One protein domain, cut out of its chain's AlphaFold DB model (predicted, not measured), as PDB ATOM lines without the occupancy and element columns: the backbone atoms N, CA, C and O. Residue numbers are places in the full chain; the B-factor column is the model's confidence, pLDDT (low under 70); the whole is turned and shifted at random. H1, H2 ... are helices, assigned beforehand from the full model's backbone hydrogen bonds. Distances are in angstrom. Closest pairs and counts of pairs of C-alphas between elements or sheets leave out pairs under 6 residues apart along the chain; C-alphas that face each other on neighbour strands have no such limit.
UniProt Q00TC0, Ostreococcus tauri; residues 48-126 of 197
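This is residues 48 to 126 of the 197 residues of a protein of Ostreococcus tauri (UniProt Q00TC0). The domain has little regular structure: a frame of long loops, with helix H1 towards one end, short H3 packed on its residues 68 to 72, and H2 near the middle. Residues 48 to 62 lead into H1, and residues 76 to 107 loop out from H1 and back to H2. The 79 printed residues have three named helices, H1, H2, H3, and no named strand; under half are in these, class all helix. It is compact, radius of gyration of the C-alphas 12.7 A, spanning 38 by 28 by 17 A.

Residues 50 to 51 pair with 90 to 91, parallel. H1, residues 63 to 75, touches H3, residues 120 to 123; the closest C-alphas, Trp 72 and Trp 121, are 5.2 A apart. H2, residues 108 to 115, is close to H1 but not clearly touching, about perpendicular at 75 degrees; the closest C-alphas, Lys 66 and Tyr 109, are 6.5 A apart. H2 and H3 are apart. Every O i to N i+4 pair is within hydrogen-bond range in H1 and H2; H3 is too short for one.

H1 is 18.3 A long from C-alpha 63 at (6.838, 46.432, -32.964), H2 10.9 A, and H3 5.9 A, to C-alpha 123 at (19.180, 58.054, -30.085).

The farthest C-alphas, Ser 101 and Arg 125, are 39.2 A apart. The printed part has no cut; the link H1 to H2 is long. Residues 48 and 102 have pLDDT under 70.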
ATOM      1  N   ASN A  48      40.720  36.905 -42.431       55.44
ATOM      2  CA  ASN A  48      39.468  36.636 -43.115       55.44
ATOM      3  C   ASN A  48      38.378  36.770 -42.045       55.44
ATOM      4  O   ASN A  48      38.003  35.775 -41.434       55.44
ATOM      5  N   ASP A  49      37.949  38.008 -41.766       70.38
ATOM      6  CA  ASP A  49      36.958  38.382 -40.739       70.38
ATOM      7  C   ASP A  49      35.540  37.912 -41.132       70.38
ATOM      8  O   ASP A  49      34.594  38.690 -41.248       70.38
ATOM      9  N   VAL A  50      35.399  36.620 -41.420       78.75
ATOM     10  CA  VAL A  50      34.119  35.970 -41.672       78.75
ATOM     11  C   VAL A  50      33.491  35.677 -40.315       78.75
ATOM     12  O   VAL A  50      34.039  34.916 -39.520       78.75
ATOM     13  N   LEU A  51      32.352  36.306 -40.028       84.75
ATOM     14  CA  LEU A  51      31.653  36.106 -38.765       84.75
ATOM     15  C   LEU A  51      30.975  34.725 -38.734       84.75
ATOM     16  O   LEU A  51      30.213  34.412 -39.659       84.75
ATOM     17  N   PRO A  52      31.202  33.924 -37.672       84.81
ATOM     18  CA  PRO A  52      30.566  32.624 -37.519       84.81
ATOM     19  C   PRO A  52      29.090  32.765 -37.144       84.81
ATOM     20  O   PRO A  52      28.668  33.759 -36.539       84.81
ATOM     21  N   PHE A  53      28.295  31.740 -37.454       84.81
ATOM     22  CA  PHE A  53      26.897  31.706 -37.028       84.81
ATOM     23  C   PHE A  53      26.781  31.557 -35.500       84.81
ATOM     24  O   PHE A  53      27.283  30.606 -34.903       84.81
ATOM     25  N   VAL A  54      26.050  32.472 -34.857       85.88
ATOM     26  CA  VAL A  54      25.759  32.425 -33.416       85.88
ATOM     27  C   VAL A  54      24.273  32.187 -33.220       85.88
ATOM     28  O   VAL A  54      23.458  32.958 -33.712       85.88
ATOM     29  N   ARG A  55      23.891  31.153 -32.467       85.62
ATOM     30  CA  ARG A  55      22.480  30.896 -32.150       85.62
ATOM     31  C   ARG A  55      21.961  31.920 -31.139       85.62
ATOM     32  O   ARG A  55      22.465  31.991 -30.019       85.62
ATOM     33  N   VAL A  56      20.911  32.648 -31.509       86.00
ATOM     34  CA  VAL A  56      20.267  33.648 -30.647       86.00
ATOM     35  C   VAL A  56      19.054  33.029 -29.949       86.00
ATOM     36  O   VAL A  56      18.355  32.186 -30.511       86.00
ATOM     37  N   LYS A  57      18.817  33.411 -28.690       85.38
ATOM     38  CA  LYS A  57      17.603  33.028 -27.957       85.38
ATOM     39  C   LYS A  57      16.445  33.912 -28.414       85.38
ATOM     40  O   LYS A  57      16.620  35.123 -28.492       85.38
ATOM     41  N   SER A  58      15.273  33.326 -28.645       81.12
ATOM     42  CA  SER A  58      14.096  34.104 -29.022       81.12
ATOM     43  C   SER A  58      13.558  34.883 -27.823       81.12
ATOM     44  O   SER A  58      13.110  34.270 -26.853       81.12
ATOM     45  N   VAL A  59      13.612  36.214 -27.878       82.06
ATOM     46  CA  VAL A  59      13.172  37.107 -26.785       82.06
ATOM     47  C   VAL A  59      11.813  37.741 -27.098       82.06
ATOM     48  O   VAL A  59      11.122  38.169 -26.183       82.06
ATOM     49  N   GLY A  60      11.381  37.734 -28.366       81.88
ATOM     50  CA  GLY A  60      10.128  38.368 -28.779       81.88
ATOM     51  C   GLY A  60      10.244  39.892 -28.754       81.88
ATOM     52  O   GLY A  60       9.987  40.538 -27.747       81.88
ATOM     53  N   VAL A  61      10.644  40.477 -29.883       84.06
ATOM     54  CA  VAL A  61      10.859  41.928 -30.001       84.06
ATOM     55  C   VAL A  61       9.548  42.644 -30.341       84.06
ATOM     56  O   VAL A  61       8.841  42.230 -31.272       84.06
ATOM     57  N   ASP A  62       9.242  43.716 -29.608       86.88
ATOM     58  CA  ASP A  62       8.058  44.549 -29.836       86.88
ATOM     59  C   ASP A  62       8.121  45.309 -31.176       86.88
ATOM     60  O   ASP A  62       9.194  45.521 -31.747       86.88
ATOM     61  N   LEU A  63       6.958  45.703 -31.702       82.50
ATOM     62  CA  LEU A  63       6.838  46.432 -32.964       82.50
ATOM     63  C   LEU A  63       7.546  47.793 -32.920       82.50
ATOM     64  O   LEU A  63       8.243  48.138 -33.872       82.50
ATOM     65  N   ASP A  64       7.408  48.552 -31.830       81.12
ATOM     66  CA  ASP A  64       8.035  49.874 -31.719       81.12
ATOM     67  C   ASP A  64       9.567  49.756 -31.755       81.12
ATOM     68  O   ASP A  64      10.240  50.523 -32.444       81.12
ATOM     69  N   GLU A  65      10.118  48.730 -31.101       86.75
ATOM     70  CA  GLU A  65      11.554  48.462 -31.111       86.75
ATOM     71  C   GLU A  65      12.065  48.024 -32.491       86.75
ATOM     72  O   GLU A  65      13.073  48.557 -32.959       86.75
ATOM     73  N   LYS A  66      11.354  47.123 -33.182       87.31
ATOM     74  CA  LYS A  66      11.685  46.743 -34.570       87.31
ATOM     75  C   LYS A  66      11.747  47.966 -35.480       87.31
ATOM     76  O   LYS A  66      12.712  48.137 -36.218       87.31
ATOM     77  N   ASN A  67      10.769  48.859 -35.350       84.44
ATOM     78  CA  ASN A  67      10.701  50.070 -36.156       84.44
ATOM     79  C   ASN A  67      11.887  51.009 -35.893       84.44
ATOM     80  O   ASN A  67      12.442  51.568 -36.836       84.44
ATOM     81  N   ARG A  68      12.308  51.180 -34.631       87.44
ATOM     82  CA  ARG A  68      13.501  51.985 -34.304       87.44
ATOM     83  C   ARG A  68      14.763  51.381 -34.910       87.44
ATOM     84  O   ARG A  68      15.583  52.115 -35.457       87.44
ATOM     85  N   ILE A  69      14.899  50.056 -34.838       90.38
ATOM     86  CA  ILE A  69      16.017  49.333 -35.447       90.38
ATOM     87  C   ILE A  69      16.056  49.588 -36.956       90.38
ATOM     88  O   ILE A  69      17.110  49.939 -37.474       90.38
ATOM     89  N   ASP A  70      14.930  49.463 -37.661       88.00
ATOM     90  CA  ASP A  70      14.909  49.668 -39.113       88.00
ATOM     91  C   ASP A  70      15.219  51.113 -39.513       88.00
ATOM     92  O   ASP A  70      15.954  51.330 -40.475       88.00
ATOM     93  N   VAL A  71      14.728  52.101 -38.760       86.88
ATOM     94  CA  VAL A  71      15.070  53.513 -38.990       86.88
ATOM     95  C   VAL A  71      16.565  53.745 -38.790       86.88
ATOM     96  O   VAL A  71      17.193  54.422 -39.596       86.88
ATOM     97  N   TRP A  72      17.161  53.156 -37.753       90.12
ATOM     98  CA  TRP A  72      18.604  53.245 -37.537       90.12
ATOM     99  C   TRP A  72      19.405  52.562 -38.651       90.12
ATOM    100  O   TRP A  72      20.355  53.158 -39.148       90.12
ATOM    101  N   LEU A  73      19.000  51.368 -39.095       89.94
ATOM    102  CA  LEU A  73      19.635  50.680 -40.225       89.94
ATOM    103  C   LEU A  73      19.562  51.508 -41.510       89.94
ATOM    104  O   LEU A  73      20.505  51.512 -42.294       89.94
ATOM    105  N   PHE A  74      18.442  52.198 -41.732       85.62
ATOM    106  CA  PHE A  74      18.269  53.070 -42.886       85.62
ATOM    107  C   PHE A  74      19.119  54.341 -42.776       85.62
ATOM    108  O   PHE A  74      19.808  54.698 -43.729       85.62
ATOM    109  N   ALA A  75      19.119  54.990 -41.610       84.94
ATOM    110  CA  ALA A  75      19.889  56.205 -41.357       84.94
ATOM    111  C   ALA A  75      21.404  55.958 -41.417       84.94
ATOM    112  O   ALA A  75      22.142  56.790 -41.931       84.94
ATOM    113  N   ALA A  76      21.863  54.805 -40.927       87.88
ATOM    114  CA  ALA A  76      23.269  54.418 -40.921       87.88
ATOM    115  C   ALA A  76      23.658  53.532 -42.122       87.88
ATOM    116  O   ALA A  76      24.719  52.915 -42.095       87.88
ATOM    117  N   ARG A  77      22.841  53.446 -43.185       86.38
ATOM    118  CA  ARG A  77      23.022  52.501 -44.316       86.38
ATOM    119  C   ARG A  77      24.373  52.583 -45.042       86.38
ATOM    120  O   ARG A  77      24.762  51.647 -45.751       86.38
ATOM    121  N   ASP A  78      25.055  53.715 -44.912       88.38
ATOM    122  CA  ASP A  78      26.364  53.964 -45.517       88.38
ATOM    123  C   ASP A  78      27.506  53.393 -44.659       88.38
ATOM    124  O   ASP A  78      28.588  53.121 -45.170       88.38
ATOM    125  N   GLU A  79      27.242  53.113 -43.381       88.00
ATOM    126  CA  GLU A  79      28.206  52.595 -42.405       88.00
ATOM    127  C   GLU A  79      27.890  51.157 -41.983       88.00
ATOM    128  O   GLU A  79      28.801  50.342 -41.809       88.00
ATOM    129  N   VAL A  80      26.601  50.819 -41.873       90.88
ATOM    130  CA  VAL A  80      26.120  49.501 -41.452       90.88
ATOM    131  C   VAL A  80      25.445  48.736 -42.586       90.88
ATOM    132  O   VAL A  80      24.872  49.298 -43.519       90.88
ATOM    133  N   ASN A  81      25.519  47.412 -42.512       90.50
ATOM    134  CA  ASN A  81      24.796  46.507 -43.390       90.50
ATOM    135  C   ASN A  81      23.354  46.276 -42.894       90.50
ATOM    136  O   ASN A  81      22.919  46.817 -41.881       90.50
ATOM    137  N   MET A  82      22.604  45.413 -43.584       88.56
ATOM    138  CA  MET A  82      21.202  45.114 -43.249       88.56
ATOM    139  C   MET A  82      20.982  44.444 -41.874       88.56
ATOM    140  O   MET A  82      19.834  44.314 -41.444       88.56
ATOM    141  N   PHE A  83      22.050  44.014 -41.199       89.81
ATOM    142  CA  PHE A  83      22.046  43.387 -39.874       89.81
ATOM    143  C   PHE A  83      22.707  44.265 -38.802       89.81
ATOM    144  O   PHE A  83      22.891  43.809 -37.678       89.81
ATOM    145  N   GLY A  84      23.049  45.517 -39.124       88.94
ATOM    146  CA  GLY A  84      23.629  46.458 -38.168       88.94
ATOM    147  C   GLY A  84      25.109  46.227 -37.859       88.94
ATOM    148  O   GLY A  84      25.630  46.871 -36.954       88.94
ATOM    149  N   ASP A  85      25.783  45.329 -38.580       90.44
ATOM    150  CA  ASP A  85      27.243  45.206 -38.531       90.44
ATOM    151  C   ASP A  85      27.883  46.156 -39.554       90.44
ATOM    152  O   ASP A  85      27.210  46.642 -40.463       90.44
ATOM    153  N   ALA A  86      29.192  46.395 -39.455       89.06
ATOM    154  CA  ALA A  86      29.916  47.249 -40.398       89.06
ATOM    155  C   ALA A  86      29.705  46.809 -41.861       89.06
ATOM    156  O   ALA A  86      29.664  45.610 -42.178       89.06
ATOM    157  N   ARG A  87      29.600  47.771 -42.784       86.62
ATOM    158  CA  ARG A  87      29.548  47.465 -44.220       86.62
ATOM    159  C   ARG A  87      30.763  46.644 -44.651       86.62
ATOM    160  O   ARG A  87      31.891  46.916 -44.260       86.62
ATOM    161  N   GLY A  88      30.519  45.636 -45.487       85.31
ATOM    162  CA  GLY A  88      31.556  44.717 -45.964       85.31
ATOM    163  C   GLY A  88      31.831  43.524 -45.043       85.31
ATOM    164  O   GLY A  88      32.613  42.654 -45.423       85.31
ATOM    165  N   THR A  89      31.164  43.436 -43.885       88.44
ATOM    166  CA  THR A  89      31.202  42.240 -43.031       88.44
ATOM    167  C   THR A  89      30.735  41.010 -43.812       88.44
ATOM    168  O   THR A  89      29.664  41.031 -44.426       88.44
ATOM    169  N   LYS A  90      31.541  39.942 -43.787       89.81
ATOM    170  CA  LYS A  90      31.238  38.654 -44.425       89.81
ATOM    171  C   LYS A  90      30.743  37.656 -43.386       89.81
ATOM    172  O   LYS A  90      31.197  37.673 -42.244       89.81
ATOM    173  N   TYR A  91      29.855  36.761 -43.800       88.69
ATOM    174  CA  TYR A  91      29.256  35.744 -42.938       88.69
ATOM    175  C   TYR A  91      29.600  34.345 -43.437       88.69
ATOM    176  O   TYR A  91      29.705  34.130 -44.643       88.69
ATOM    177  N   GLU A  92      29.749  33.398 -42.509       84.62
ATOM    178  CA  GLU A  92      30.129  32.005 -42.795       84.62
ATOM    179  C   GLU A  92      29.174  31.302 -43.774       84.62
ATOM    180  O   GLU A  92      29.595  30.475 -44.579       84.62
ATOM    181  N   HIS A  93      27.893  31.673 -43.740       82.81
ATOM    182  CA  HIS A  93      26.831  31.084 -44.560       82.81
ATOM    183  C   HIS A  93      26.024  32.150 -45.312       82.81
ATOM    184  O   HIS A  93      24.794  32.086 -45.344       82.81
ATOM    185  N   ASP A  94      26.700  33.183 -45.824       81.81
ATOM    186  CA  ASP A  94      26.137  34.371 -46.495       81.81
ATOM    187  C   ASP A  94      25.302  35.300 -45.600       81.81
ATOM    188  O   ASP A  94      25.277  36.512 -45.803       81.81
ATOM    189  N   THR A  95      24.623  34.758 -44.590       84.38
ATOM    190  CA  THR A  95      23.714  35.483 -43.698       84.38
ATOM    191  C   THR A  95      23.957  35.074 -42.241       84.38
ATOM    192  O   THR A  95      23.991  33.878 -41.951       84.38
ATOM    193  N   PRO A  96      24.002  36.015 -41.276       86.25
ATOM    194  CA  PRO A  96      24.174  35.703 -39.848       86.25
ATOM    195  C   PRO A  96      22.963  34.992 -39.224       86.25
ATOM    196  O   PRO A  96      22.971  34.608 -38.054       86.25
ATOM    197  N   LEU A  97      21.884  34.857 -39.992       87.44
ATOM    198  CA  LEU A  97      20.615  34.304 -39.554       87.44
ATOM    199  C   LEU A  97      20.481  32.812 -39.831       87.44
ATOM    200  O   LEU A  97      19.535  32.226 -39.321       87.44
ATOM    201  N   SER A  98      21.379  32.195 -40.604       85.81
ATOM    202  CA  SER A  98      21.277  30.786 -41.003       85.81
ATOM    203  C   SER A  98      22.605  30.061 -40.820       85.81
ATOM    204  O   SER A  98      23.665  30.628 -41.056       85.81
ATOM    205  N   ASN A  99      22.539  28.782 -40.456       84.44
ATOM    206  CA  ASN A  99      23.696  27.892 -40.339       84.44
ATOM    207  C   ASN A  99      23.984  27.080 -41.622       84.44
ATOM    208  O   ASN A  99      24.563  26.000 -41.551       84.44
ATOM    209  N   GLY A 100      23.480  27.518 -42.782       77.06
ATOM    210  CA  GLY A 100      23.683  26.860 -44.084       77.06
ATOM    211  C   GLY A 100      22.916  25.542 -44.299       77.06
ATOM    212  O   GLY A 100      22.497  25.262 -45.416       77.06
ATOM    213  N   SER A 101      22.642  24.759 -43.250       72.19
ATOM    214  CA  SER A 101      21.948  23.457 -43.332       72.19
ATOM    215  C   SER A 101      20.430  23.516 -43.086       72.19
ATOM    216  O   SER A 101      19.782  22.486 -42.933       72.19
ATOM    217  N   GLY A 102      19.838  24.715 -43.041       68.62
ATOM    218  CA  GLY A 102      18.382  24.922 -43.034       68.62
ATOM    219  C   GLY A 102      17.651  24.647 -41.712       68.62
ATOM    220  O   GLY A 102      16.447  24.884 -41.639       68.62
ATOM    221  N   GLY A 103      18.348  24.189 -40.667       72.75
ATOM    222  CA  GLY A 103      17.720  23.749 -39.414       72.75
ATOM    223  C   GLY A 103      17.516  24.839 -38.356       72.75
ATOM    224  O   GLY A 103      16.538  24.794 -37.614       72.75
ATOM    225  N   VAL A 104      18.414  25.823 -38.265       77.75
ATOM    226  CA  VAL A 104      18.348  26.868 -37.229       77.75
ATOM    227  C   VAL A 104      18.360  28.233 -37.897       77.75
ATOM    228  O   VAL A 104      19.307  28.563 -38.609       77.75
ATOM    229  N   LYS A 105      17.304  29.020 -37.660       82.62
ATOM    230  CA  LYS A 105      17.182  30.391 -38.161       82.62
ATOM    231  C   LYS A 105      17.022  31.368 -37.005       82.62
ATOM    232  O   LYS A 105      16.100  31.215 -36.206       82.62
ATOM    233  N   ASN A 106      17.891  32.370 -36.932       87.38
ATOM    234  CA  ASN A 106      17.715  33.485 -36.004       87.38
ATOM    235  C   ASN A 106      16.774  34.524 -36.612       87.38
ATOM    236  O   ASN A 106      16.759  34.738 -37.827       87.38
ATOM    237  N   ASN A 107      16.032  35.235 -35.768       90.00
ATOM    238  CA  ASN A 107      15.319  36.421 -36.217       90.00
ATOM    239  C   ASN A 107      16.308  37.585 -36.441       90.00
ATOM    240  O   ASN A 107      17.194  37.809 -35.615       90.00
ATOM    241  N   LYS A 108      16.127  38.355 -37.528       89.62
ATOM    242  CA  LYS A 108      16.929  39.550 -37.863       89.62
ATOM    243  C   LYS A 108      17.090  40.488 -36.664       89.62
ATOM    244  O   LYS A 108      18.205  40.861 -36.315       89.62
ATOM    245  N   TYR A 109      15.978  40.851 -36.030       91.06
ATOM    246  CA  TYR A 109      15.964  41.836 -34.949       91.06
ATOM    247  C   TYR A 109      16.636  41.306 -33.684       91.06
ATOM    248  O   TYR A 109      17.316  42.049 -32.989       91.06
ATOM    249  N   GLU A 110      16.507  40.011 -33.407       91.25
ATOM    250  CA  GLU A 110      17.138  39.390 -32.238       91.25
ATOM    251  C   GLU A 110      18.659  39.338 -32.383       91.25
ATOM    252  O   GLU A 110      19.382  39.601 -31.424       91.25
ATOM    253  N   TYR A 111      19.150  39.068 -33.594       91.31
ATOM    254  CA  TYR A 111      20.575  39.166 -33.892       91.31
ATOM    255  C   TYR A 111      21.103  40.593 -33.686       91.31
ATOM    256  O   TYR A 111      22.120  40.782 -33.017       91.31
ATOM    257  N   ILE A 112      20.377  41.596 -34.187       92.44
ATOM    258  CA  ILE A 112      20.746  43.010 -34.032       92.44
ATOM    259  C   ILE A 112      20.803  43.406 -32.553       92.44
ATOM    260  O   ILE A 112      21.758  44.063 -32.141       92.44
ATOM    261  N   LEU A 113      19.827  42.974 -31.748       91.50
ATOM    262  CA  LEU A 113      19.810  43.200 -30.299       91.50
ATOM    263  C   LEU A 113      21.013  42.574 -29.596       91.50
ATOM    264  O   LEU A 113      21.593  43.187 -28.704       91.50
ATOM    265  N   MET A 114      21.383  41.358 -29.995       89.75
ATOM    266  CA  MET A 114      22.537  40.664 -29.432       89.75
ATOM    267  C   MET A 114      23.851  41.378 -29.776       89.75
ATOM    268  O   MET A 114      24.726  41.474 -28.920       89.75
ATOM    269  N   ARG A 115      24.011  41.863 -31.016       89.62
ATOM    270  CA  ARG A 115      25.238  42.554 -31.447       89.62
ATOM    271  C   ARG A 115      25.356  43.975 -30.924       89.62
ATOM    272  O   ARG A 115      26.472  44.417 -30.674       89.62
ATOM    273  N   ASN A 116      24.232  44.659 -30.739       89.62
ATOM    274  CA  ASN A 116      24.187  46.058 -30.331       89.62
ATOM    275  C   ASN A 116      23.508  46.198 -28.958       89.62
ATOM    276  O   ASN A 116      22.365  46.666 -28.884       89.62
ATOM    277  N   PRO A 117      24.193  45.825 -27.859       89.50
ATOM    278  CA  PRO A 117      23.635  45.939 -26.512       89.50
ATOM    279  C   PRO A 117      23.334  47.393 -26.123       89.50
ATOM    280  O   PRO A 117      22.399  47.636 -25.364       89.50
ATOM    281  N   ASP A 118      24.058  48.357 -26.702       90.38
ATOM    282  CA  ASP A 118      23.887  49.794 -26.452       90.38
ATOM    283  C   ASP A 118      22.643  50.396 -27.125       90.38
ATOM    284  O   ASP A 118      22.314  51.560 -26.886       90.38
ATOM    285  N   ARG A 119      21.946  49.620 -27.971       90.81
ATOM    286  CA  ARG A 119      20.704  50.011 -28.664       90.81
ATOM    287  C   ARG A 119      20.796  51.408 -29.301       90.81
ATOM    288  O   ARG A 119      20.044  52.314 -28.921       90.81
ATOM    289  N   PRO A 120      21.705  51.613 -30.278       88.94
ATOM    290  CA  PRO A 120      21.979  52.929 -30.864       88.94
ATOM    291  C   PRO A 120      20.735  53.602 -31.462       88.94
ATOM    292  O   PRO A 120      20.629  54.829 -31.455       88.94
ATOM    293  N   TRP A 121      19.743  52.817 -31.887       88.06
ATOM    294  CA  TRP A 121      18.458  53.305 -32.388       88.06
ATOM    295  C   TRP A 121      17.632  54.112 -31.377       88.06
ATOM    296  O   TRP A 121      16.767  54.875 -31.792       88.06
ATOM    297  N   ASN A 122      17.898  54.025 -30.069       86.69
ATOM    298  CA  ASN A 122      17.223  54.875 -29.078       86.69
ATOM    299  C   ASN A 122      17.605  56.360 -29.193       86.69
ATOM    300  O   ASN A 122      16.871  57.219 -28.706       86.69
ATOM    301  N   LYS A 123      18.736  56.673 -29.836       83.06
ATOM    302  CA  LYS A 123      19.180  58.054 -30.085       83.06
ATOM    303  C   LYS A 123      18.551  58.644 -31.347       83.06
ATOM    304  O   LYS A 123      18.493  59.864 -31.490       83.06
ATOM    305  N   VAL A 124      18.076  57.795 -32.257       77.81
ATOM    306  CA  VAL A 124      17.499  58.226 -33.529       77.81
ATOM    307  C   VAL A 124      16.057  58.664 -33.281       77.81
ATOM    308  O   VAL A 124      15.162  57.851 -33.051       77.81
ATOM    309  N   ARG A 125      15.825  59.981 -33.282       72.12
ATOM    310  CA  ARG A 125      14.473  60.537 -33.165       72.12
ATOM    311  C   ARG A 125      13.732  60.302 -34.473       72.12
ATOM    312  O   ARG A 125      14.079  60.878 -35.495       72.12
ATOM    313  N   ARG A 126      12.704  59.458 -34.409       73.88
ATOM    314  CA  ARG A 126      11.934  59.026 -35.577       73.88
ATOM    315  C   ARG A 126      11.047  60.113 -36.180       73.88
ATOM    316  O   ARG A 126      10.876  60.132 -37.389       73.88
TER     317      ARG A 126